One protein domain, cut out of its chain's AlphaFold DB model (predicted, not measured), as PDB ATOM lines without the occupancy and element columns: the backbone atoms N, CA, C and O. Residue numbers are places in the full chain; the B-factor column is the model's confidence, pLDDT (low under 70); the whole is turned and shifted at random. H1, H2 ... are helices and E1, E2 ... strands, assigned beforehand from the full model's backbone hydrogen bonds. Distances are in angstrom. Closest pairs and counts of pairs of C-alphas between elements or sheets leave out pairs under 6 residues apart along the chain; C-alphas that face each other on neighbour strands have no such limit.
ATOM      1  N   ILE A   2       7.134 -30.054  99.242       39.97
ATOM      2  CA  ILE A   2       8.068 -31.180  99.031       39.97
ATOM      3  C   ILE A   2       8.861 -31.549 100.303       39.97
ATOM      4  O   ILE A   2       8.892 -32.716 100.675       39.97
ATOM      5  N   LEU A   3       9.382 -30.567 101.054       28.59
ATOM      6  CA  LEU A   3      10.082 -30.833 102.324       28.59
ATOM      7  C   LEU A   3       9.204 -31.510 103.392       28.59
ATOM      8  O   LEU A   3       9.709 -32.344 104.132       28.59
ATOM      9  N   ARG A   4       7.897 -31.209 103.463       28.98
ATOM     10  CA  ARG A   4       6.978 -31.861 104.419       28.98
ATOM     11  C   ARG A   4       6.712 -33.321 104.046       28.98
ATOM     12  O   ARG A   4       6.618 -34.153 104.936       28.98
ATOM     13  N   ILE A   5       6.628 -33.634 102.752       38.62
ATOM     14  CA  ILE A   5       6.444 -35.011 102.266       38.62
ATOM     15  C   ILE A   5       7.711 -35.835 102.528       38.62
ATOM     16  O   ILE A   5       7.610 -36.948 103.031       38.62
ATOM     17  N   ILE A   6       8.899 -35.266 102.290       36.84
ATOM     18  CA  ILE A   6      10.180 -35.921 102.601       36.84
ATOM     19  C   ILE A   6      10.319 -36.158 104.111       36.84
ATOM     20  O   ILE A   6      10.707 -37.248 104.513       36.84
ATOM     21  N   PHE A   7       9.924 -35.198 104.955       30.83
ATOM     22  CA  PHE A   7       9.967 -35.364 106.413       30.83
ATOM     23  C   PHE A   7       8.977 -36.426 106.918       30.83
ATOM     24  O   PHE A   7       9.311 -37.197 107.808       30.83
ATOM     25  N   ILE A   8       7.778 -36.524 106.334       38.00
ATOM     26  CA  ILE A   8       6.786 -37.550 106.701       38.00
ATOM     27  C   ILE A   8       7.245 -38.945 106.254       38.00
ATOM     28  O   ILE A   8       7.109 -39.895 107.020       38.00
ATOM     29  N   VAL A   9       7.834 -39.074 105.060       36.50
ATOM     30  CA  VAL A   9       8.388 -40.346 104.559       36.50
ATOM     31  C   VAL A   9       9.629 -40.760 105.356       36.50
ATOM     32  O   VAL A   9       9.737 -41.927 105.725       36.50
ATOM     33  N   ALA A  10      10.506 -39.816 105.713       31.19
ATOM     34  CA  ALA A  10      11.670 -40.067 106.561       31.19
ATOM     35  C   ALA A  10      11.274 -40.416 108.005       31.19
ATOM     36  O   ALA A  10      11.856 -41.325 108.584       31.19
ATOM     37  N   CYS A  11      10.243 -39.782 108.576       33.12
ATOM     38  CA  CYS A  11       9.707 -40.154 109.888       33.12
ATOM     39  C   CYS A  11       8.966 -41.500 109.857       33.12
ATOM     40  O   CYS A  11       9.061 -42.253 110.825       33.12
ATOM     41  N   LEU A  12       8.272 -41.860 108.765       34.16
ATOM     42  CA  LEU A  12       7.694 -43.202 108.597       34.16
ATOM     43  C   LEU A  12       8.789 -44.269 108.450       34.16
ATOM     44  O   LEU A  12       8.718 -45.307 109.097       34.16
ATOM     45  N   GLN A  13       9.828 -44.016 107.650       34.09
ATOM     46  CA  GLN A  13      10.962 -44.936 107.523       34.09
ATOM     47  C   GLN A  13      11.754 -45.043 108.831       34.09
ATOM     48  O   GLN A  13      12.075 -46.153 109.243       34.09
ATOM     49  N   ALA A  14      11.984 -43.938 109.545       34.22
ATOM     50  CA  ALA A  14      12.661 -43.944 110.840       34.22
ATOM     51  C   ALA A  14      11.832 -44.637 111.932       34.22
ATOM     52  O   ALA A  14      12.403 -45.315 112.779       34.22
ATOM     53  N   THR A  15      10.498 -44.551 111.908       41.94
ATOM     54  CA  THR A  15       9.632 -45.291 112.851       41.94
ATOM     55  C   THR A  15       9.518 -46.780 112.517       41.94
ATOM     56  O   THR A  15       9.351 -47.589 113.426       41.94
ATOM     57  N   ILE A  16       9.675 -47.175 111.250       42.41
ATOM     58  CA  ILE A  16       9.690 -48.588 110.830       42.41
ATOM     59  C   ILE A  16      11.070 -49.233 111.075       42.41
ATOM     60  O   ILE A  16      11.133 -50.381 111.510       42.41
ATOM     61  N   LEU A  17      12.175 -48.494 110.892       40.75
ATOM     62  CA  LEU A  17      13.547 -48.958 111.176       40.75
ATOM     63  C   LEU A  17      13.945 -48.886 112.663       40.75
ATOM     64  O   LEU A  17      14.850 -49.615 113.071       40.75
ATOM     65  N   SER A  18      13.268 -48.064 113.477       48.88
ATOM     66  CA  SER A  18      13.435 -48.021 114.945       48.88
ATOM     67  C   SER A  18      12.508 -48.974 115.705       48.88
ATOM     68  O   SER A  18      12.617 -49.090 116.924       48.88
ATOM     69  N   ALA A  19      11.611 -49.682 115.011       55.84
ATOM     70  CA  ALA A  19      10.686 -50.610 115.657       55.84
ATOM     71  C   ALA A  19      11.364 -51.900 116.151       55.84
ATOM     72  O   ALA A  19      10.813 -52.552 117.034       55.84
ATOM     73  N   GLN A  20      12.529 -52.266 115.595       70.44
ATOM     74  CA  GLN A  20      13.254 -53.488 115.950       70.44
ATOM     75  C   GLN A  20      14.624 -53.184 116.562       70.44
ATOM     76  O   GLN A  20      15.415 -52.421 116.006       70.44
ATOM     77  N   THR A  21      14.907 -53.836 117.686       78.62
ATOM     78  CA  THR A  21      16.214 -53.895 118.348       78.62
ATOM     79  C   THR A  21      17.267 -54.545 117.447       78.62
ATOM     80  O   THR A  21      16.949 -55.310 116.532       78.62
ATOM     81  N   GLU A  22      18.545 -54.273 117.707       81.62
ATOM     82  CA  GLU A  22      19.633 -54.877 116.929       81.62
ATOM     83  C   GLU A  22      19.688 -56.406 117.054       81.62
ATOM     84  O   GLU A  22      19.990 -57.080 116.062       81.62
ATOM     85  N   ASP A  23      19.298 -56.946 118.211       80.25
ATOM     86  CA  ASP A  23      19.168 -58.387 118.442       80.25
ATOM     87  C   ASP A  23      18.066 -58.999 117.570       80.25
ATOM     88  O   ASP A  23      18.297 -60.001 116.890       80.25
ATOM     89  N   GLN A  24      16.894 -58.353 117.491       80.12
ATOM     90  CA  GLN A  24      15.824 -58.775 116.579       80.12
ATOM     91  C   GLN A  24      16.303 -58.739 115.124       80.12
ATOM     92  O   GLN A  24      16.082 -59.690 114.376       80.12
ATOM     93  N   LYS A  25      17.012 -57.682 114.709       83.88
ATOM     94  CA  LYS A  25      17.537 -57.595 113.339       83.88
ATOM     95  C   LYS A  25      18.563 -58.691 113.035       83.88
ATOM     96  O   LYS A  25      18.581 -59.209 111.920       83.88
ATOM     97  N   LYS A  26      19.419 -59.041 114.001       83.25
ATOM     98  CA  LYS A  26      20.388 -60.139 113.871       83.25
ATOM     99  C   LYS A  26      19.673 -61.484 113.709       83.25
ATOM    100  O   LYS A  26      19.955 -62.199 112.752       83.25
ATOM    101  N   LEU A  27      18.690 -61.768 114.564       82.88
ATOM    102  CA  LEU A  27      17.877 -62.984 114.493       82.88
ATOM    103  C   LEU A  27      17.168 -63.136 113.140       82.88
ATOM    104  O   LEU A  27      17.165 -64.222 112.562       82.88
ATOM    105  N   ILE A  28      16.553 -62.058 112.639       84.44
ATOM    106  CA  ILE A  28      15.868 -62.056 111.337       84.44
ATOM    107  C   ILE A  28      16.832 -62.480 110.233       84.44
ATOM    108  O   ILE A  28      16.524 -63.388 109.460       84.44
ATOM    109  N   PHE A  29      17.991 -61.820 110.183       83.25
ATOM    110  CA  PHE A  29      19.006 -62.066 109.172       83.25
ATOM    111  C   PHE A  29      19.499 -63.514 109.220       83.25
ATOM    112  O   PHE A  29      19.453 -64.207 108.207       83.25
ATOM    113  N   GLU A  30      19.900 -63.998 110.399       82.06
ATOM    114  CA  GLU A  30      20.388 -65.368 110.577       82.06
ATOM    115  C   GLU A  30      19.344 -66.399 110.143       82.06
ATOM    116  O   GLU A  30      19.656 -67.326 109.396       82.06
ATOM    117  N   ARG A  31      18.084 -66.215 110.545       78.81
ATOM    118  CA  ARG A  31      17.031 -67.200 110.295       78.81
ATOM    119  C   ARG A  31      16.617 -67.283 108.831       78.81
ATOM    120  O   ARG A  31      16.353 -68.376 108.342       78.81
ATOM    121  N   ILE A  32      16.557 -66.150 108.136       79.12
ATOM    122  CA  ILE A  32      16.229 -66.121 106.706       79.12
ATOM    123  C   ILE A  32      17.422 -66.613 105.880       79.12
ATOM    124  O   ILE A  32      17.231 -67.345 104.913       79.12
ATOM    125  N   ASN A  33      18.654 -66.290 106.282       77.69
ATOM    126  CA  ASN A  33      19.854 -66.768 105.595       77.69
ATOM    127  C   ASN A  33      20.066 -68.287 105.775       77.69
ATOM    128  O   ASN A  33      20.631 -68.941 104.905       77.69
ATOM    129  N   GLN A  34      19.578 -68.866 106.877       75.75
ATOM    130  CA  GLN A  34      19.552 -70.317 107.112       75.75
ATOM    131  C   GLN A  34      18.393 -71.042 106.405       75.75
ATOM    132  O   GLN A  34      18.389 -72.274 106.364       75.75
ATOM    133  N   ASP A  35      17.412 -70.328 105.839       69.69
ATOM    134  CA  ASP A  35      16.279 -70.938 105.134       69.69
ATOM    135  C   ASP A  35      16.701 -71.446 103.742       69.69
ATOM    136  O   ASP A  35      16.445 -70.843 102.701       69.69
ATOM    137  N   THR A  36      17.381 -72.594 103.712       56.75
ATOM    138  CA  THR A  36      17.926 -73.211 102.493       56.75
ATOM    139  C   THR A  36      16.925 -74.107 101.748       56.75
ATOM    140  O   THR A  36      17.342 -74.969 100.966       56.75
ATOM    141  N   LYS A  37      15.612 -73.986 101.996       54.44
ATOM    142  CA  LYS A  37      14.613 -74.931 101.461       54.44
ATOM    143  C   LYS A  37      14.607 -75.003  99.924       54.44
ATOM    144  O   LYS A  37      14.465 -74.003  99.225       54.44
ATOM    145  N   ARG A  38      14.709 -76.243  99.415       42.06
ATOM    146  CA  ARG A  38      14.707 -76.670  97.998       42.06
ATOM    147  C   ARG A  38      13.295 -76.731  97.369       42.06
ATOM    148  O   ARG A  38      12.998 -77.680  96.648       42.06
ATOM    149  N   ASN A  39      12.394 -75.789  97.648       44.72
ATOM    150  CA  ASN A  39      11.075 -75.822  96.998       44.72
ATOM    151  C   ASN A  39      11.162 -75.250  95.573       44.72
ATOM    152  O   ASN A  39      11.466 -74.082  95.380       44.72
ATOM    153  N   VAL A  40      10.877 -76.093  94.574       44.25
ATOM    154  CA  VAL A  40      11.074 -75.855  93.125       44.25
ATOM    155  C   VAL A  40      10.266 -74.663  92.575       44.25
ATOM    156  O   VAL A  40      10.613 -74.107  91.539       44.25
ATOM    157  N   VAL A  41       9.212 -74.232  93.278       48.88
ATOM    158  CA  VAL A  41       8.294 -73.165  92.829       48.88
ATOM    159  C   VAL A  41       8.796 -71.754  93.173       48.88
ATOM    160  O   VAL A  41       8.441 -70.793  92.497       48.88
ATOM    161  N   LEU A  42       9.649 -71.602  94.191       50.91
ATOM    162  CA  LEU A  42      10.185 -70.308  94.621       50.91
ATOM    163  C   LEU A  42      11.712 -70.361  94.556       50.91
ATOM    164  O   LEU A  42      12.321 -71.247  95.153       50.91
ATOM    165  N   ARG A  43      12.344 -69.411  93.850       51.16
ATOM    166  CA  ARG A  43      13.813 -69.345  93.743       51.16
ATOM    167  C   ARG A  43      14.446 -69.412  95.139       51.16
ATOM    168  O   ARG A  43      13.908 -68.857  96.103       51.16
ATOM    169  N   LYS A  44      15.576 -70.119  95.237       53.25
ATOM    170  CA  LYS A  44      16.410 -70.147  96.443       53.25
ATOM    171  C   LYS A  44      16.719 -68.695  96.815       53.25
ATOM    172  O   LYS A  44      17.101 -67.923  95.939       53.25
ATOM    173  N   THR A  45      16.518 -68.320  98.072       56.00
ATOM    174  CA  THR A  45      17.060 -67.059  98.576       56.00
ATOM    175  C   THR A  45      18.577 -67.154  98.444       56.00
ATOM    176  O   THR A  45      19.185 -68.099  98.951       56.00
ATOM    177  N   GLU A  46      19.176 -66.258  97.661       58.56
ATOM    178  CA  GLU A  46      20.633 -66.150  97.604       58.56
ATOM    179  C   GLU A  46      21.147 -65.874  99.018       58.56
ATOM    180  O   GLU A  46      20.509 -65.149  99.787       58.56
ATOM    181  N   HIS A  47      22.257 -66.514  99.393       61.78
ATOM    182  CA  HIS A  47      22.880 -66.222 100.677       61.78
ATOM    183  C   HIS A  47      23.340 -64.768 100.670       61.78
ATOM    184  O   HIS A  47      24.065 -64.350  99.770       61.78
ATOM    185  N   PHE A  48      22.909 -64.006 101.670       64.69
ATOM    186  CA  PHE A  48      23.220 -62.584 101.744       64.69
ATOM    187  C   PHE A  48      24.660 -62.365 102.172       64.69
ATOM    188  O   PHE A  48      25.119 -62.944 103.161       64.69
ATOM    189  N   THR A  49      25.332 -61.459 101.471       62.16
ATOM    190  CA  THR A  49      26.698 -61.039 101.775       62.16
ATOM    191  C   THR A  49      26.768 -60.264 103.090       62.16
ATOM    192  O   THR A  49      27.724 -60.426 103.845       62.16
ATOM    193  N   ASN A  50      25.757 -59.436 103.399       77.94
ATOM    194  CA  ASN A  50      25.677 -58.703 104.663       77.94
ATOM    195  C   ASN A  50      24.233 -58.330 105.076       77.94
ATOM    196  O   ASN A  50      23.284 -58.396 104.292       77.94
ATOM    197  N   LYS A  51      24.080 -57.939 106.349       79.75
ATOM    198  CA  LYS A  51      22.803 -57.593 107.002       79.75
ATOM    199  C   LYS A  51      22.135 -56.347 106.404       79.75
ATOM    200  O   LYS A  51      20.912 -56.308 106.318       79.75
ATOM    201  N   GLU A  52      22.906 -55.343 105.997       81.44
ATOM    202  CA  GLU A  52      22.374 -54.075 105.473       81.44
ATOM    203  C   GLU A  52      21.689 -54.264 104.117       81.44
ATOM    204  O   GLU A  52      20.560 -53.819 103.921       81.44
ATOM    205  N   GLU A  53      22.329 -55.005 103.213       80.06
ATOM    206  CA  GLU A  53      21.781 -55.355 101.903       80.06
ATOM    207  C   GLU A  53      20.444 -56.101 102.025       80.06
ATOM    208  O   GLU A  53      19.498 -55.833 101.279       80.06
ATOM    209  N   PHE A  54      20.328 -56.995 103.012       82.81
ATOM    210  CA  PHE A  54      19.078 -57.689 103.300       82.81
ATOM    211  C   PHE A  54      17.965 -56.712 103.717       82.81
ATOM    212  O   PHE A  54      16.887 -56.719 103.120       82.81
ATOM    213  N   PHE A  55      18.210 -55.846 104.708       83.25
ATOM    214  CA  PHE A  55      17.185 -54.919 105.208       83.25
ATOM    215  C   PHE A  55      16.826 -53.801 104.216       83.25
ATOM    216  O   PHE A  55      15.734 -53.251 104.318       83.25
ATOM    217  N   ASN A  56      17.677 -53.514 103.227       81.25
ATOM    218  CA  ASN A  56      17.338 -52.615 102.117       81.25
ATOM    219  C   ASN A  56      16.297 -53.216 101.158       81.25
ATOM    220  O   ASN A  56      15.548 -52.481 100.519       81.25
ATOM    221  N   ASN A  57      16.240 -54.546 101.067       80.12
ATOM    222  CA  ASN A  57      15.352 -55.267 100.154       80.12
ATOM    223  C   ASN A  57      14.153 -55.920 100.865       80.12
ATOM    224  O   ASN A  57      13.168 -56.282 100.220       80.12
ATOM    225  N   ALA A  58      14.230 -56.102 102.184       84.75
ATOM    226  CA  ALA A  58      13.162 -56.669 102.994       84.75
ATOM    227  C   ALA A  58      12.212 -55.587 103.518       84.75
ATOM    228  O   ALA A  58      12.625 -54.559 104.048       84.75
ATOM    229  N   GLN A  59      10.910 -55.859 103.448       87.56
ATOM    230  CA  GLN A  59       9.897 -55.020 104.073       87.56
ATOM    231  C   GLN A  59       9.597 -55.549 105.477       87.56
ATOM    232  O   GLN A  59       9.076 -56.654 105.641       87.56
ATOM    233  N   ILE A  60       9.889 -54.739 106.496       87.88
ATOM    234  CA  ILE A  60       9.498 -55.017 107.880       87.88
ATOM    235  C   ILE A  60       8.112 -54.430 108.124       87.88
ATOM    236  O   ILE A  60       7.897 -53.228 107.967       87.88
ATOM    237  N   ILE A  61       7.167 -55.283 108.502       90.44
ATOM    238  CA  ILE A  61       5.764 -54.924 108.688       90.44
ATOM    239  C   ILE A  61       5.406 -55.104 110.171       90.44
ATOM    240  O   ILE A  61       5.364 -56.239 110.659       90.44
ATOM    241  N   PRO A  62       5.145 -54.011 110.910       90.12
ATOM    242  CA  PRO A  62       4.690 -54.092 112.294       90.12
ATOM    243  C   PRO A  62       3.313 -54.756 112.408       90.12
ATOM    244  O   PRO A  62       2.457 -54.570 111.539       90.12
ATOM    245  N   VAL A  63       3.081 -55.477 113.507       91.38
ATOM    246  CA  VAL A  63       1.796 -56.128 113.801       91.38
ATOM    247  C   VAL A  63       1.040 -55.366 114.871       91.38
ATOM    248  O   VAL A  63       1.598 -55.023 115.912       91.38
ATOM    249  N   TYR A  64      -0.260 -55.172 114.664       92.75
ATOM    250  CA  TYR A  64      -1.131 -54.548 115.653       92.75
ATOM    251  C   TYR A  64      -2.192 -55.528 116.153       92.75
ATOM    252  O   TYR A  64      -2.811 -56.252 115.378       92.75
ATOM    253  N   LYS A  65      -2.439 -55.524 117.460       92.19
ATOM    254  CA  LYS A  65      -3.608 -56.173 118.047       92.19
ATOM    255  C   LYS A  65      -4.810 -55.241 117.921       92.19
ATOM    256  O   LYS A  65      -4.714 -54.067 118.286       92.19
ATOM    257  N   ILE A  66      -5.927 -55.762 117.432       92.44
ATOM    258  CA  ILE A  66      -7.224 -55.094 117.493       92.44
ATOM    259  C   ILE A  66      -7.801 -55.330 118.886       92.44
ATOM    260  O   ILE A  66      -8.102 -56.460 119.264       92.44
ATOM    261  N   ASN A  67      -7.971 -54.246 119.631       89.88
ATOM    262  CA  ASN A  67      -8.747 -54.211 120.863       89.88
ATOM    263  C   ASN A  67     -10.056 -53.447 120.622       89.88
ATOM    264  O   ASN A  67     -10.229 -52.820 119.578       89.88
ATOM    265  N   LEU A  68     -10.967 -53.491 121.589       91.19
ATOM    266  CA  LEU A  68     -12.195 -52.697 121.575       91.19
ATOM    267  C   LEU A  68     -12.080 -51.573 122.604       91.19
ATOM    268  O   LEU A  68     -11.595 -51.810 123.711       91.19
ATOM    269  N   ASP A  69     -12.506 -50.369 122.237       88.94
ATOM    270  CA  ASP A  69     -12.685 -49.273 123.187       88.94
ATOM    271  C   ASP A  69     -14.003 -49.411 123.978       88.94
ATOM    272  O   ASP A  69     -14.763 -50.371 123.814       88.94
ATOM    273  N   GLU A  70     -14.281 -48.438 124.847       86.88
ATOM    274  CA  GLU A  70     -15.494 -48.395 125.675       86.88
ATOM    275  C   GLU A  70     -16.792 -48.332 124.845       86.88
ATOM    276  O   GLU A  70     -17.838 -48.799 125.294       86.88
ATOM    277  N   ASN A  71     -16.713 -47.830 123.607       90.19
ATOM    278  CA  ASN A  71     -17.818 -47.731 122.652       90.19
ATOM    279  C   ASN A  71     -17.856 -48.907 121.662       90.19
ATOM    280  O   ASN A  71     -18.603 -48.872 120.683       90.19
ATOM    281  N   ASN A  72     -17.065 -49.955 121.902       87.88
ATOM    282  CA  ASN A  72     -16.929 -51.136 121.048       87.88
ATOM    283  C   ASN A  72     -16.349 -50.848 119.661       87.88
ATOM    284  O   ASN A  72     -16.545 -51.638 118.735       87.88
ATOM    285  N   LYS A  73     -15.632 -49.738 119.504       91.06
ATOM    286  CA  LYS A  73     -14.913 -49.428 118.274       91.06
ATOM    287  C   LYS A  73     -13.536 -50.091 118.287       91.06
ATOM    288  O   LYS A  73     -12.911 -50.193 119.348       91.06
ATOM    289  N   PRO A  74     -13.050 -50.555 117.125       93.12
ATOM    290  CA  PRO A  74     -11.722 -51.136 117.021       93.12
ATOM    291  C   PRO A  74     -10.634 -50.102 117.324       93.12
ATOM    292  O   PRO A  74     -10.657 -48.978 116.829       93.12
ATOM    293  N   LYS A  75      -9.641 -50.515 118.109       93.19
ATOM    294  CA  LYS A  75      -8.437 -49.744 118.418       93.19
ATOM    295  C   LYS A  75      -7.199 -50.587 118.155       93.19
ATOM    296  O   LYS A  75      -7.018 -51.648 118.755       93.19
ATOM    297  N   LEU A  76      -6.311 -50.084 117.301       93.50
ATOM    298  CA  LEU A  76      -5.047 -50.738 116.976       93.50
ATOM    299  C   LEU A  76      -3.989 -50.454 118.042       93.50
ATOM    300  O   LEU A  76      -3.659 -49.305 118.325       93.50
ATOM    301  N   THR A  77      -3.427 -51.514 118.617       91.12
ATOM    302  CA  THR A  77      -2.317 -51.439 119.576       91.12
ATOM    303  C   THR A  77      -1.110 -52.165 119.001       91.12
ATOM    304  O   THR A  77      -1.205 -53.347 118.687       91.12
ATOM    305  N   LEU A  78       0.022 -51.474 118.838       90.31
ATOM    306  CA  LEU A  78       1.247 -52.086 118.313       90.31
ATOM    307  C   LEU A  78       1.724 -53.207 119.246       90.31
ATOM    308  O   LEU A  78       1.953 -52.963 120.432       90.31
ATOM    309  N   ASN A  79       1.922 -54.410 118.707       87.62
ATOM    310  CA  ASN A  79       2.590 -55.492 119.414       87.62
ATOM    311  C   ASN A  79       4.090 -55.446 119.088       87.62
ATOM    312  O   ASN A  79       4.490 -55.677 117.953       87.62
ATOM    313  N   LYS A  80       4.922 -55.143 120.089       84.38
ATOM    314  CA  LYS A  80       6.381 -55.014 119.919       84.38
ATOM    315  C   LYS A  80       7.103 -56.354 119.752       84.38
ATOM    316  O   LYS A  80       8.221 -56.380 119.251       84.38
ATOM    317  N   ASN A  81       6.468 -57.445 120.160       80.38
ATOM    318  CA  ASN A  81       7.041 -58.783 120.088       80.38
ATOM    319  C   ASN A  81       6.773 -59.449 118.737       80.38
ATOM    320  O   ASN A  81       7.423 -60.442 118.409       80.38
ATOM    321  N   TYR A  82       5.770 -58.965 117.990       86.00
ATOM    322  CA  TYR A  82       5.314 -59.581 116.744       86.00
ATOM    323  C   TYR A  82       5.594 -58.662 115.565       86.00
ATOM    324  O   TYR A  82       5.214 -57.491 115.546       86.00
ATOM    325  N   PHE A  83       6.214 -59.216 114.535       87.44
ATOM    326  CA  PHE A  83       6.473 -58.496 113.299       87.44
ATOM    327  C   PHE A  83       6.571 -59.468 112.132       87.44
ATOM    328  O   PHE A  83       6.856 -60.657 112.300       87.44
ATOM    329  N   LEU A  84       6.292 -58.961 110.938       88.94
ATOM    330  CA  LEU A  84       6.412 -59.728 109.711       88.94
ATOM    331  C   LEU A  84       7.574 -59.188 108.894       88.94
ATOM    332  O   LEU A  84       7.838 -57.988 108.872       88.94
ATOM    333  N   VAL A  85       8.253 -60.094 108.210       87.88
ATOM    334  CA  VAL A  85       9.316 -59.774 107.270       87.88
ATOM    335  C   VAL A  85       8.888 -60.313 105.923       87.88
ATOM    336  O   VAL A  85       8.751 -61.524 105.743       87.88
ATOM    337  N   PHE A  86       8.619 -59.402 104.997       85.50
ATOM    338  CA  PHE A  86       8.255 -59.740 103.635       85.50
ATOM    339  C   PHE A  86       9.460 -59.569 102.719       85.50
ATOM    340  O   PHE A  86      10.059 -58.495 102.657       85.50
ATOM    341  N   TYR A  87       9.838 -60.645 102.034       79.69
ATOM    342  CA  TYR A  87      11.053 -60.688 101.234       79.69
ATOM    343  C   TYR A  87      10.903 -61.653 100.053       79.69
ATOM    344  O   TYR A  87      10.636 -62.833 100.256       79.69
ATOM    345  N   ILE A  88      11.059 -61.155  98.818       75.50
ATOM    346  CA  ILE A  88      10.933 -61.926  97.557       75.50
ATOM    347  C   ILE A  88       9.689 -62.838  97.563       75.50
ATOM    348  O   ILE A  88       9.761 -64.053  97.392       75.50
ATOM    349  N   GLY A  89       8.516 -62.266  97.845       71.81
ATOM    350  CA  GLY A  89       7.262 -63.028  97.857       71.81
ATOM    351  C   GLY A  89       7.112 -64.023  99.015       71.81
ATOM    352  O   GLY A  89       6.101 -64.716  99.081       71.81
ATOM    353  N   ARG A  90       8.076 -64.101  99.938       78.94
ATOM    354  CA  ARG A  90       8.007 -64.910 101.159       78.94
ATOM    355  C   ARG A  90       7.640 -64.036 102.344       78.94
ATOM    356  O   ARG A  90       8.162 -62.934 102.497       78.94
ATOM    357  N   LEU A  91       6.761 -64.545 103.201       85.00
ATOM    358  CA  LEU A  91       6.326 -63.850 104.407       85.00
ATOM    359  C   LEU A  91       6.751 -64.642 105.638       85.00
ATOM    360  O   LEU A  91       6.217 -65.715 105.918       85.00
ATOM    361  N   TYR A  92       7.700 -64.097 106.384       84.62
ATOM    362  CA  TYR A  92       8.130 -64.638 107.664       84.62
ATOM    363  C   TYR A  92       7.377 -63.920 108.779       84.62
ATOM    364  O   TYR A  92       7.357 -62.695 108.831       84.62
ATOM    365  N   VAL A  93       6.768 -64.676 109.682       83.81
ATOM    366  CA  VAL A  93       6.112 -64.164 110.885       83.81
ATOM    367  C   VAL A  93       7.019 -64.454 112.063       83.81
ATOM    368  O   VAL A  93       7.333 -65.620 112.298       83.81
ATOM    369  N   PHE A  94       7.422 -63.422 112.794       82.69
ATOM    370  CA  PHE A  94       8.198 -63.535 114.023       82.69
ATOM    371  C   PHE A  94       7.293 -63.295 115.234       82.69
ATOM    372  O   PHE A  94       6.472 -62.378 115.231       82.69
ATOM    373  N   ILE A  95       7.430 -64.155 116.242       77.44
ATOM    374  CA  ILE A  95       6.614 -64.211 117.458       77.44
ATOM    375  C   ILE A  95       7.566 -64.293 118.653       77.44
ATOM    376  O   ILE A  95       8.441 -65.166 118.690       77.44
ATOM    377  N   ASP A  96       7.395 -63.372 119.602       72.19
ATOM    378  CA  ASP A  96       8.164 -63.278 120.851       72.19
ATOM    379  C   ASP A  96       9.685 -63.278 120.652       72.19
ATOM    380  O   ASP A  96      10.430 -63.811 121.467       72.19
ATOM    381  N   ASN A  97      10.151 -62.666 119.556       69.06
ATOM    382  CA  ASN A  97      11.573 -62.465 119.244       69.06
ATOM    383  C   ASN A  97      12.427 -63.737 119.190       69.06
ATOM    384  O   ASN A  97      13.641 -63.661 119.321       69.06
ATOM    385  N   GLU A  98      11.820 -64.903 118.987       64.44
ATOM    386  CA  GLU A  98      12.549 -66.180 119.013       64.44
ATOM    387  C   GLU A  98      11.968 -67.211 118.055       64.44
ATOM    388  O   GLU A  98      12.686 -68.014 117.449       64.44
ATOM    389  N   ASN A  99      10.649 -67.187 117.878       70.12
ATOM    390  CA  ASN A  99       9.967 -68.070 116.958       70.12
ATOM    391  C   ASN A  99       9.743 -67.345 115.643       70.12
ATOM    392  O   ASN A  99       9.200 -66.247 115.618       70.12
ATOM    393  N   SER A 100      10.121 -67.982 114.539       74.69
ATOM    394  CA  SER A 100       9.689 -67.544 113.221       74.69
ATOM    395  C   SER A 100       9.034 -68.679 112.454       74.69
ATOM    396  O   SER A 100       9.406 -69.851 112.596       74.69
ATOM    397  N   ARG A 101       8.040 -68.310 111.650       76.00
ATOM    398  CA  ARG A 101       7.320 -69.198 110.747       76.00
ATOM    399  C   ARG A 101       7.287 -68.583 109.361       76.00
ATOM    400  O   ARG A 101       6.907 -67.429 109.203       76.00
ATOM    401  N   LEU A 102       7.619 -69.387 108.364       77.25
ATOM    402  CA  LEU A 102       7.418 -69.034 106.970       77.25
ATOM    403  C   LEU A 102       5.978 -69.370 106.555       77.25
ATOM    404  O   LEU A 102       5.508 -70.490 106.770       77.25
ATOM    405  N   PHE A 103       5.295 -68.402 105.959       75.00
ATOM    406  CA  PHE A 103       4.084 -68.621 105.181       75.00
ATOM    407  C   PHE A 103       4.497 -68.719 103.711       75.00
ATOM    408  O   PHE A 103       5.067 -67.780 103.157       75.00
ATOM    409  N   GLU A 104       4.208 -69.860 103.089       70.25
ATOM    410  CA  GLU A 104       4.346 -70.064 101.645       70.25
ATOM    411  C   GLU A 104       2.944 -70.131 101.037       70.25
ATOM    412  O   GLU A 104       2.047 -70.727 101.633       70.25
ATOM    413  N   ASN A 105       2.747 -69.517  99.867       71.50
ATOM    414  CA  ASN A 105       1.498 -69.599  99.097       71.50
ATOM    415  C   ASN A 105       0.223 -69.243  99.891       71.50
ATOM    416  O   ASN A 105      -0.843 -69.811  99.663       71.50
ATOM    417  N   SER A 106       0.326 -68.305 100.835       77.81
ATOM    418  CA  SER A 106      -0.820 -67.823 101.609       77.81
ATOM    419  C   SER A 106      -1.516 -66.658 100.886       77.81
ATOM    420  O   SER A 106      -0.809 -65.764 100.417       77.81
ATOM    421  N   PRO A 107      -2.862 -66.591 100.854       85.44
ATOM    422  CA  PRO A 107      -3.637 -65.449 100.343       85.44
ATOM    423  C   PRO A 107      -3.113 -64.072 100.776       85.44
ATOM    424  O   PRO A 107      -2.984 -63.142  99.982       85.44
ATOM    425  N   ILE A 108      -2.674 -63.957 102.034       86.44
ATOM    426  CA  ILE A 108      -2.144 -62.698 102.566       86.44
ATOM    427  C   ILE A 108      -0.923 -62.182 101.786       86.44
ATOM    428  O   ILE A 108      -0.747 -60.976 101.655       86.44
ATOM    429  N   ILE A 109      -0.097 -63.071 101.224       87.69
ATOM    430  CA  ILE A 109       1.063 -62.698 100.400       87.69
ATOM    431  C   ILE A 109       0.595 -62.012  99.118       87.69
ATOM    432  O   ILE A 109       1.164 -60.999  98.717       87.69
ATOM    433  N   GLN A 110      -0.455 -62.543  98.488       87.88
ATOM    434  CA  GLN A 110      -1.040 -61.962  97.281       87.88
ATOM    435  C   GLN A 110      -1.647 -60.593  97.589       87.88
ATOM    436  O   GLN A 110      -1.396 -59.633  96.859       87.88
ATOM    437  N   THR A 111      -2.353 -60.475  98.718       89.38
ATOM    438  CA  THR A 111      -2.895 -59.192  99.176       89.38
ATOM    439  C   THR A 111      -1.776 -58.168  99.441       89.38
ATOM    440  O   THR A 111      -1.854 -57.049  98.938       89.38
ATOM    441  N   ILE A 112      -0.702 -58.535 100.157       90.06
ATOM    442  CA  ILE A 112       0.447 -57.644 100.418       90.06
ATOM    443  C   ILE A 112       1.096 -57.193  99.104       90.06
ATOM    444  O   ILE A 112       1.316 -55.999  98.908       90.06
ATOM    445  N   ASN A 113       1.355 -58.124  98.179       88.94
ATOM    446  CA  ASN A 113       1.924 -57.807  96.866       88.94
ATOM    447  C   ASN A 113       1.056 -56.815  96.089       88.94
ATOM    448  O   ASN A 113       1.576 -55.833  95.558       88.94
ATOM    449  N   LYS A 114      -0.264 -57.037  96.062       90.50
ATOM    450  CA  LYS A 114      -1.222 -56.134  95.420       90.50
ATOM    451  C   LYS A 114      -1.135 -54.729  96.018       90.50
ATOM    452  O   LYS A 114      -0.907 -53.772  95.283       90.50
ATOM    453  N   TYR A 115      -1.235 -54.602  97.340       90.75
ATOM    454  CA  TYR A 115      -1.190 -53.302  98.017       90.75
ATOM    455  C   TYR A 115       0.147 -52.579  97.818       90.75
ATOM    456  O   TYR A 115       0.151 -51.380  97.537       90.75
ATOM    457  N   ASN A 116       1.268 -53.304  97.881       88.94
ATOM    458  CA  ASN A 116       2.593 -52.760  97.585       88.94
ATOM    459  C   ASN A 116       2.684 -52.250  96.135       88.94
ATOM    460  O   ASN A 116       3.166 -51.140  95.910       88.94
ATOM    461  N   SER A 117       2.180 -53.016  95.157       90.06
ATOM    462  CA  SER A 117       2.180 -52.618  93.737       90.06
ATOM    463  C   SER A 117       1.323 -51.376  93.466       90.06
ATOM    464  O   SER A 117       1.706 -50.506  92.688       90.06
ATOM    465  N   GLU A 118       0.200 -51.253  94.176       93.06
ATOM    466  CA  GLU A 118      -0.728 -50.124  94.080       93.06
ATOM    467  C   GLU A 118      -0.297 -48.933  94.957       93.06
ATOM    468  O   GLU A 118      -0.974 -47.905  94.973       93.06
ATOM    469  N   LYS A 119       0.812 -49.058  95.704       89.19
ATOM    470  CA  LYS A 119       1.288 -48.087  96.707       89.19
ATOM    471  C   LYS A 119       0.207 -47.698  97.727       89.19
ATOM    472  O   LYS A 119       0.193 -46.572  98.229       89.19
ATOM    473  N   LYS A 120      -0.705 -48.621  98.042       89.75
ATOM    474  CA  LYS A 120      -1.780 -48.400  99.013       89.75
ATOM    475  C   LYS A 120      -1.278 -48.679 100.431       89.75
ATOM    476  O   LYS A 120      -0.705 -49.742 100.665       89.75
ATOM    477  N   PRO A 121      -1.508 -47.770 101.395       89.75
ATOM    478  CA  PRO A 121      -1.148 -48.020 102.783       89.75
ATOM    479  C   PRO A 121      -2.024 -49.129 103.376       89.75
ATOM    480  O   PRO A 121      -3.218 -49.215 103.088       89.75
ATOM    481  N   PHE A 122      -1.431 -49.952 104.238       93.38
ATOM    482  CA  PHE A 122      -2.130 -51.000 104.976       93.38
ATOM    483  C   PHE A 122      -1.473 -51.253 106.336       93.38
ATOM    484  O   PHE A 122      -0.351 -50.815 106.610       93.38
ATOM    485  N   LYS A 123      -2.187 -51.983 107.190       94.62
ATOM    486  CA  LYS A 123      -1.732 -52.494 108.481       94.62
ATOM    487  C   LYS A 123      -1.942 -53.998 108.535       94.62
ATOM    488  O   LYS A 123      -2.954 -54.500 108.050       94.62
ATOM    489  N   VAL A 124      -0.992 -54.697 109.152       93.75
ATOM    490  CA  VAL A 124      -1.151 -56.111 109.499       93.75
ATOM    491  C   VAL A 124      -1.629 -56.211 110.935       93.75
ATOM    492  O   VAL A 124      -1.037 -55.622 111.843       93.75
ATOM    493  N   VAL A 125      -2.721 -56.941 111.130       93.75
ATOM    494  CA  VAL A 125      -3.447 -56.978 112.396       93.75
ATOM    495  C   VAL A 125      -3.872 -58.382 112.791       93.75
ATOM    496  O   VAL A 125      -3.818 -59.314 111.994       93.75
ATOM    497  N   TYR A 126      -4.306 -58.528 114.037       91.25
ATOM    498  CA  TYR A 126      -4.953 -59.728 114.552       91.25
ATOM    499  C   TYR A 126      -5.887 -59.368 115.709       91.25
ATOM    500  O   TYR A 126      -5.709 -58.337 116.355       91.25
ATOM    501  N   PHE A 127      -6.862 -60.226 115.997       88.50
ATOM    502  CA  PHE A 127      -7.772 -60.061 117.137       88.50
ATOM    503  C   PHE A 127      -7.294 -60.871 118.345       88.50
ATOM    504  O   PHE A 127      -7.010 -60.331 119.413       88.50
ATOM    505  N   THR A 128      -7.178 -62.181 118.148       82.44
ATOM    506  CA  THR A 128      -6.867 -63.169 119.181       82.44
ATOM    507  C   THR A 128      -5.657 -63.979 118.753       82.44
ATOM    508  O   THR A 128      -5.374 -64.135 117.561       82.44
ATOM    509  N   GLU A 129      -4.915 -64.472 119.730       77.00
ATOM    510  CA  GLU A 129      -3.758 -65.321 119.470       77.00
ATOM    511  C   GLU A 129      -4.248 -66.750 119.263       77.00
ATOM    512  O   GLU A 129      -5.191 -67.187 119.921       77.00
ATOM    513  N   ASN A 130      -3.640 -67.470 118.324       72.62
ATOM    514  CA  ASN A 130      -3.947 -68.878 118.116       72.62
ATOM    515  C   ASN A 130      -2.856 -69.741 118.739       72.62
ATOM    516  O   ASN A 130      -1.718 -69.306 118.932       72.62
ATOM    517  N   PHE A 131      -3.197 -70.992 119.017       72.44
ATOM    518  CA  PHE A 131      -2.272 -71.974 119.568       72.44
ATOM    519  C   PHE A 131      -2.248 -73.187 118.642       72.44
ATOM    520  O   PHE A 131      -3.249 -73.503 118.022       72.44
ATOM    521  N   SER A 132      -1.100 -73.827 118.490       65.88
ATOM    522  CA  SER A 132      -0.883 -75.127 117.843       65.88
ATOM    523  C   SER A 132      -0.268 -76.063 118.884       65.88
ATOM    524  O   SER A 132       0.095 -75.591 119.952       65.88
ATOM    525  N   LEU A 133      -0.163 -77.368 118.602       61.09
ATOM    526  CA  LEU A 133       0.173 -78.423 119.577       61.09
ATOM    527  C   LEU A 133       1.385 -78.110 120.462       61.09
ATOM    528  O   LEU A 133       1.437 -78.561 121.603       61.09
ATOM    529  N   ASP A 134       2.311 -77.300 119.962       57.25
ATOM    530  CA  ASP A 134       3.560 -77.004 120.641       57.25
ATOM    531  C   ASP A 134       3.867 -75.502 120.723       57.25
ATOM    532  O   ASP A 134       4.894 -75.158 121.308       57.25
ATOM    533  N   ARG A 135       3.066 -74.616 120.096       66.00
ATOM    534  CA  ARG A 135       3.423 -73.190 119.921       66.00
ATOM    535  C   ARG A 135       2.238 -72.257 119.700       66.00
ATOM    536  O   ARG A 135       1.279 -72.592 119.009       66.00
ATOM    537  N   LYS A 136       2.402 -71.013 120.143       71.88
ATOM    538  CA  LYS A 136       1.581 -69.854 119.768       71.88
ATOM    539  C   LYS A 136       1.794 -69.475 118.297       71.88
ATOM    540  O   LYS A 136       2.922 -69.508 117.801       71.88
ATOM    541  N   PHE A 137       0.731 -69.111 117.583       73.56
ATOM    542  CA  PHE A 137       0.834 -68.558 116.235       73.56
ATOM    543  C   PHE A 137      -0.169 -67.439 115.962       73.56
ATOM    544  O   PHE A 137      -1.235 -67.338 116.565       73.56
ATOM    545  N   LEU A 138       0.195 -66.598 115.000       76.69
ATOM    546  CA  LEU A 138      -0.620 -65.499 114.517       76.69
ATOM    547  C   LEU A 138      -1.292 -65.890 113.200       76.69
ATOM    548  O   LEU A 138      -0.621 -66.408 112.307       76.69
ATOM    549  N   ASN A 139      -2.581 -65.580 113.057       79.06
ATOM    550  CA  ASN A 139      -3.222 -65.488 111.746       79.06
ATOM    551  C   ASN A 139      -3.297 -64.007 111.367       79.06
ATOM    552  O   ASN A 139      -4.210 -63.322 111.832       79.06
ATOM    553  N   PRO A 140      -2.317 -63.490 110.605       87.62
ATOM    554  CA  PRO A 140      -2.309 -62.088 110.230       87.62
ATOM    555  C   PRO A 140      -3.492 -61.770 109.307       87.62
ATOM    556  O   PRO A 140      -3.852 -62.559 108.434       87.62
ATOM    557  N   LEU A 141      -4.072 -60.596 109.511       92.94
ATOM    558  CA  LEU A 141      -5.150 -59.996 108.730       92.94
ATOM    559  C   LEU A 141      -4.675 -58.643 108.198       92.94
ATOM    560  O   LEU A 141      -3.709 -58.081 108.717       92.94
ATOM    561  N   ILE A 142      -5.357 -58.102 107.190       94.62
ATOM    562  CA  ILE A 142      -5.023 -56.789 106.617       94.62
ATOM    563  C   ILE A 142      -6.176 -55.808 106.809       94.62
ATOM    564  O   ILE A 142      -7.340 -56.169 106.645       94.62
ATOM    565  N   THR A 143      -5.831 -54.569 107.154       95.81
ATOM    566  CA  THR A 143      -6.770 -53.464 107.372       95.81
ATOM    567  C   THR A 143      -6.108 -52.098 107.124       95.81
ATOM    568  O   THR A 143      -4.931 -52.032 106.763       95.81
ATOM    569  N   ASP A 144      -6.840 -51.004 107.324       92.50
ATOM    570  CA  ASP A 144      -6.325 -49.633 107.386       92.50
ATOM    571  C   ASP A 144      -6.191 -49.124 108.838       92.50
ATOM    572  O   ASP A 144      -6.358 -49.863 109.805       92.50
ATOM    573  N   ASN A 145      -5.834 -47.849 109.020       88.44
ATOM    574  CA  ASN A 145      -5.635 -47.279 110.358       88.44
ATOM    575  C   ASN A 145      -6.923 -47.210 111.194       88.44
ATOM    576  O   ASN A 145      -6.845 -47.249 112.419       88.44
ATOM    577  N   GLU A 146      -8.078 -47.086 110.541       89.94
ATOM    578  CA  GLU A 146      -9.381 -46.915 111.196       89.94
ATOM    579  C   GLU A 146     -10.166 -48.229 111.310       89.94
ATOM    580  O   GLU A 146     -11.251 -48.257 111.883       89.94
ATOM    581  N   CYS A 147      -9.600 -49.336 110.819       92.50
ATOM    582  CA  CYS A 147     -10.257 -50.634 110.742       92.50
ATOM    583  C   CYS A 147     -11.555 -50.634 109.918       92.50
ATOM    584  O   CYS A 147     -12.492 -51.365 110.239       92.50
ATOM    585  N   ASN A 148     -11.609 -49.852 108.837       90.31
ATOM    586  CA  ASN A 148     -12.785 -49.766 107.964       90.31
ATOM    587  C   ASN A 148     -13.077 -51.088 107.236       90.31
ATOM    588  O   ASN A 148     -14.219 -51.364 106.865       90.31
ATOM    589  N   TYR A 149     -12.051 -51.915 107.042       94.06
ATOM    590  CA  TYR A 149     -12.160 -53.220 106.404       94.06
ATOM    591  C   TYR A 149     -11.244 -54.256 107.051       94.06
ATOM    592  O   TYR A 149     -10.204 -53.907 107.597       94.06
ATOM    593  N   ILE A 150     -11.585 -55.535 106.953       96.12
ATOM    594  CA  ILE A 150     -10.750 -56.664 107.370       96.12
ATOM    595  C   ILE A 150     -10.647 -57.633 106.196       96.12
ATOM    596  O   ILE A 150     -11.665 -58.098 105.689       96.12
ATOM    597  N   ILE A 151      -9.423 -57.955 105.777       94.38
ATOM    598  CA  ILE A 151      -9.171 -58.958 104.740       94.38
ATOM    599  C   ILE A 151      -8.663 -60.250 105.391       94.38
ATOM    600  O   ILE A 151      -7.581 -60.267 105.985       94.38
ATOM    601  N   GLU A 152      -9.432 -61.332 105.244       89.88
ATOM    602  CA  GLU A 152      -9.048 -62.710 105.593       89.88
ATOM    603  C   GLU A 152      -9.192 -63.577 104.333       89.88
ATOM    604  O   GLU A 152     -10.263 -63.625 103.735       89.88
ATOM    605  N   LYS A 153      -8.124 -64.276 103.922       84.88
ATOM    606  CA  LYS A 153      -8.132 -65.188 102.755       84.88
ATOM    607  C   LYS A 153      -8.672 -64.550 101.458       84.88
ATOM    608  O   LYS A 153      -9.502 -65.147 100.784       84.88
ATOM    609  N   ASP A 154      -8.218 -63.337 101.142       81.50
ATOM    610  CA  ASP A 154      -8.652 -62.526  99.987       81.50
ATOM    611  C   ASP A 154     -10.129 -62.081 100.002       81.50
ATOM    612  O   ASP A 154     -10.588 -61.427  99.065       81.50
ATOM    613  N   ILE A 155     -10.872 -62.359 101.078       89.56
ATOM    614  CA  ILE A 155     -12.241 -61.876 101.260       89.56
ATOM    615  C   ILE A 155     -12.206 -60.600 102.094       89.56
ATOM    616  O   ILE A 155     -11.602 -60.561 103.166       89.56
ATOM    617  N   ASN A 156     -12.862 -59.557 101.589       94.00
ATOM    618  CA  ASN A 156     -12.972 -58.263 102.246       94.00
ATOM    619  C   ASN A 156     -14.285 -58.168 103.036       94.00
ATOM    620  O   ASN A 156     -15.367 -58.335 102.474       94.00
ATOM    621  N   TYR A 157     -14.179 -57.863 104.323       95.56
ATOM    622  CA  TYR A 157     -15.298 -57.676 105.234       95.56
ATOM    623  C   TYR A 157     -15.286 -56.262 105.811       95.56
ATOM    624  O   TYR A 157     -14.223 -55.715 106.094       95.56
ATOM    625  N   SER A 158     -16.460 -55.699 106.099       94.94
ATOM    626  CA  SER A 158     -16.530 -54.619 107.090       94.94
ATOM    627  C   SER A 158     -16.155 -55.167 108.475       94.94
ATOM    628  O   SER A 158     -16.254 -56.376 108.715       94.94
ATOM    629  N   PHE A 159     -15.759 -54.300 109.409       93.25
ATOM    630  CA  PHE A 159     -15.437 -54.724 110.774       93.25
ATOM    631  C   PHE A 159     -16.581 -55.510 111.439       93.25
ATOM    632  O   PHE A 159     -16.354 -56.607 111.948       93.25
ATOM    633  N   SER A 160     -17.811 -54.985 111.408       92.25
ATOM    634  CA  SER A 160     -18.973 -55.639 112.028       92.25
ATOM    635  C   SER A 160     -19.268 -56.989 111.380       92.25
ATOM    636  O   SER A 160     -19.411 -57.983 112.088       92.25
ATOM    637  N   THR A 161     -19.249 -57.052 110.046       95.12
ATOM    638  CA  THR A 161     -19.469 -58.296 109.297       95.12
ATOM    639  C   THR A 161     -18.406 -59.344 109.620       95.12
ATOM    640  O   THR A 161     -18.731 -60.517 109.785       95.12
ATOM    641  N   TYR A 162     -17.135 -58.947 109.739       94.25
ATOM    642  CA  TYR A 162     -16.073 -59.870 110.136       94.25
ATOM    643  C   TYR A 162     -16.313 -60.419 111.546       94.25
ATOM    644  O   TYR A 162     -16.200 -61.622 111.771       94.25
ATOM    645  N   VAL A 163     -16.673 -59.548 112.492       92.94
ATOM    646  CA  VAL A 163     -16.922 -59.937 113.885       92.94
ATOM    647  C   VAL A 163     -18.104 -60.898 114.000       92.94
ATOM    648  O   VAL A 163     -17.995 -61.912 114.690       92.94
ATOM    649  N   GLU A 164     -19.208 -60.622 113.311       93.25
ATOM    650  CA  GLU A 164     -20.379 -61.502 113.270       93.25
ATOM    651  C   GLU A 164     -20.046 -62.850 112.622       93.25
ATOM    652  O   GLU A 164     -20.316 -63.892 113.214       93.25
ATOM    653  N   ASN A 165     -19.368 -62.856 111.472       90.69
ATOM    654  CA  ASN A 165     -19.012 -64.096 110.779       90.69
ATOM    655  C   ASN A 165     -18.013 -64.954 111.567       90.69
ATOM    656  O   ASN A 165     -18.140 -66.177 111.606       90.69
ATOM    657  N   LYS A 166     -16.996 -64.331 112.175       88.19
ATOM    658  CA  LYS A 166     -15.899 -65.049 112.837       88.19
ATOM    659  C   LYS A 166     -16.232 -65.449 114.271       88.19
ATOM    660  O   LYS A 166     -15.862 -66.539 114.701       88.19
ATOM    661  N   TYR A 167     -16.889 -64.562 115.016       88.31
ATOM    662  CA  TYR A 167     -17.110 -64.708 116.457       88.31
ATOM    663  C   TYR A 167     -18.592 -64.819 116.834       88.31
ATOM    664  O   TYR A 167     -18.902 -65.087 117.994       88.31
ATOM    665  N   GLY A 168     -19.519 -64.606 115.898       91.94
ATOM    666  CA  GLY A 168     -20.967 -64.636 116.121       91.94
ATOM    667  C   GLY A 168     -21.540 -63.328 116.671       91.94
ATOM    668  O   GLY A 168     -22.680 -62.991 116.379       91.94
ATOM    669  N   SER A 169     -20.778 -62.575 117.470       93.69
ATOM    670  CA  SER A 169     -21.174 -61.243 117.950       93.69
ATOM    671  C   SER A 169     -20.002 -60.468 118.553       93.69
ATOM    672  O   SER A 169     -18.990 -61.040 118.969       93.69
ATOM    673  N   ILE A 170     -20.181 -59.153 118.707       92.62
ATOM    674  CA  ILE A 170     -19.212 -58.294 119.398       92.62
ATOM    675  C   ILE A 170     -19.061 -58.639 120.885       92.62
ATOM    676  O   ILE A 170     -17.959 -58.596 121.426       92.62
ATOM    677  N   ASN A 171     -20.150 -59.057 121.539       91.94
ATOM    678  CA  ASN A 171     -20.116 -59.505 122.930       91.94
ATOM    679  C   ASN A 171     -19.289 -60.785 123.073       91.94
ATOM    680  O   ASN A 171     -18.517 -60.913 124.023       91.94
ATOM    681  N   LYS A 172     -19.382 -61.694 122.097       90.00
ATOM    682  CA  LYS A 172     -18.569 -62.907 122.099       90.00
ATOM    683  C   LYS A 172     -17.089 -62.606 121.880       90.00
ATOM    684  O   LYS A 172     -16.248 -63.167 122.577       90.00
ATOM    685  N   LEU A 173     -16.765 -61.673 120.984       90.69
ATOM    686  CA  LEU A 173     -15.392 -61.196 120.814       90.69
ATOM    687  C   LEU A 173     -14.832 -60.601 122.118       90.69
ATOM    688  O   LEU A 173     -13.725 -60.951 122.520       90.69
ATOM    689  N   LYS A 174     -15.600 -59.754 122.818       90.69
ATOM    690  CA  LYS A 174     -15.194 -59.203 124.125       90.69
ATOM    691  C   LYS A 174     -14.902 -60.288 125.156       90.69
ATOM    692  O   LYS A 174     -13.914 -60.190 125.878       90.69
ATOM    693  N   GLU A 175     -15.755 -61.307 125.235       88.12
ATOM    694  CA  GLU A 175     -15.567 -62.447 126.140       88.12
ATOM    695  C   GLU A 175     -14.233 -63.154 125.865       88.12
ATOM    696  O   GLU A 175     -13.484 -63.447 126.802       88.12
ATOM    697  N   ILE A 176     -13.903 -63.368 124.588       87.56
ATOM    698  CA  ILE A 176     -12.645 -63.998 124.171       87.56
ATOM    699  C   ILE A 176     -11.450 -63.097 124.507       87.56
ATOM    700  O   ILE A 176     -10.521 -63.561 125.160       87.56
ATOM    701  N   ILE A 177     -11.495 -61.804 124.164       87.56
ATOM    702  CA  ILE A 177     -10.420 -60.842 124.479       87.56
ATOM    703  C   ILE A 177     -10.167 -60.775 125.992       87.56
ATOM    704  O   ILE A 177      -9.015 -60.767 126.429       87.56
ATOM    705  N   ASN A 178     -11.227 -60.749 126.803       88.69
ATOM    706  CA  ASN A 178     -11.109 -60.761 128.259       88.69
ATOM    707  C   ASN A 178     -10.461 -62.064 128.756       88.69
ATOM    708  O   ASN A 178      -9.582 -62.040 129.611       88.69
ATOM    709  N   THR A 179     -10.857 -63.203 128.190       88.81
ATOM    710  CA  THR A 179     -10.285 -64.512 128.538       88.81
ATOM    711  C   THR A 179      -8.802 -64.598 128.169       88.81
ATOM    712  O   THR A 179      -8.003 -65.060 128.981       88.81
ATOM    713  N   ASP A 180      -8.412 -64.091 126.998       86.06
ATOM    714  CA  ASP A 180      -7.012 -64.005 126.571       86.06
ATOM    715  C   ASP A 180      -6.194 -63.098 127.497       86.06
ATOM    716  O   ASP A 180      -5.090 -63.457 127.896       86.06
ATOM    717  N   SER A 181      -6.754 -61.951 127.898       87.00
ATOM    718  CA  SER A 181      -6.117 -61.041 128.858       87.00
ATOM    719  C   SER A 181      -5.897 -61.704 130.222       87.00
ATOM    720  O   SER A 181      -4.817 -61.598 130.799       87.00
ATOM    721  N   LEU A 182      -6.892 -62.434 130.737       91.44
ATOM    722  CA  LEU A 182      -6.749 -63.190 131.984       91.44
ATOM    723  C   LEU A 182      -5.658 -64.259 131.868       91.44
ATOM    724  O   LEU A 182      -4.842 -64.389 132.775       91.44
ATOM    725  N   ARG A 183      -5.619 -64.984 130.744       90.88
ATOM    726  CA  ARG A 183      -4.631 -66.035 130.480       90.88
ATOM    727  C   ARG A 183      -3.203 -65.498 130.441       90.88
ATOM    728  O   ARG A 183      -2.319 -66.067 131.071       90.88
ATOM    729  N   GLU A 184      -2.981 -64.386 129.750       86.12
ATOM    730  CA  GLU A 184      -1.659 -63.760 129.659       86.12
ATOM    731  C   GLU A 184      -1.160 -63.230 131.015       86.12
ATOM    732  O   GLU A 184       0.039 -63.047 131.196       86.12
TER     733      GLU A 184
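This is residues 2 to 184 of the 389 residues of an uncharacterized protein of Flavobacterium succinicans (UniProt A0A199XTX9). A strongly curled sheet of six strands, like part of a barrel, forms the core; H2 runs over the E4, E3 and E2 part of it, while H4 comes close to both E3 and E8 with residues 108 to 113. Past E8 the small hairpin E9 and E10 and then H5 and H6 make one end of the body, H2 and H3 make the other, and residues 2 to 15 of H1 stick out as a free arm. The printed part has 183 residues, with six named helices and ten named strands in the order H1 H2 H3 E1 E2 E3 E4 H4 E5 E6 E7 E8 E9 E10 H5 H6, a mixed class. The large sheet is mixed, in the order E4 E3 E2 E1 E5 E8, and E6 with E7 and E9 with E10 are small antiparallel pairs. The whole is compact, with a radius of gyration of the C-alphas of 17.4 A and spans of 51 by 50 by 30 A.

Begin at the large sheet, where E1, residues 59 to 68, E2, residues 74 to 87, E3, residues 90 to 95, and E4, residues 99 to 103, form a meander, each strand the antiparallel neighbour of the one before. Look for N 61 and O 84 at 2.8 A between E1 and E2, N 85 and O 92 at 2.8 A between E2 and E3, and N 93 and O 101 at 2.8 A between E3 and E4. E2 bends by 84 degrees at residue 81. On the other side of E1 is its parallel neighbour E5, residues 123 to 126, with N 66 and O 126 at 2.8 A. E5 is antiparallel to the edge strand E8, residues 141 to 143, with N 125 and O 141 at 2.8 A. H2, residues 22 to 33, is on the sheet at a height over the sheet of 10.4 A, and runs along the strands, at 8 degrees to E2 on the local plane. H4, residues 107 to 117, is on the sheet but over none of its strands; the closest C-alphas of H4 and E3 are those of Ile 109 and Leu 91, 6.7 A apart. H3, residues 51 to 57, only just touches H2, with 3 pairs of C-alphas within 8 A, the closest those of Phe 29 and Lys 51 at 6.3 A. The hairpin of E6, residues 130 to 132, and E7, residues 135 to 137, has N 132 and O 135 at 2.7 A; that of E9, residues 150 to 152, and E10, residues 155 to 157, has N 150 and O 157 at 2.8 A. The closest C-alphas of E8 and E9 are those of Ile 142 and Ile 151, 5.0 A apart. H5, residues 159 to 167, and H6, residues 170 to 184, touch only at the corner, closest at the C-alphas of Tyr 167 and Leu 173, 5.9 A. H6 only grazes the sheet with residues 170 to 177, as does H1, residues 2 to 17, with residues 16 to 17. Every O i to N i+4 pair is within hydrogen-bond range in H1, H2, H4, H5 and H6, and 2 of 3 are in H3.

Find C-alpha 59 at (9.897, -55.020, 104.073), where E1 begins its 28.3 A; E2 measures 29.3 A. H1 begins at C-alpha 2, (8.068, -31.180, 99.031), and runs 22.2 A. H6 runs 21.1 A to C-alpha 184 at (-1.659, -63.760, 129.659).

The two C-alphas farthest apart are those of Ile 2 and Leu 133, 52.1 A. The printed part has no cut, and the link from H2 to H3, 17 residues, is long. Mean pLDDT of the printed part is 78.1; residues 2 to 19, 35 to 49, 97 to 98 and 132 to 135 are under 70.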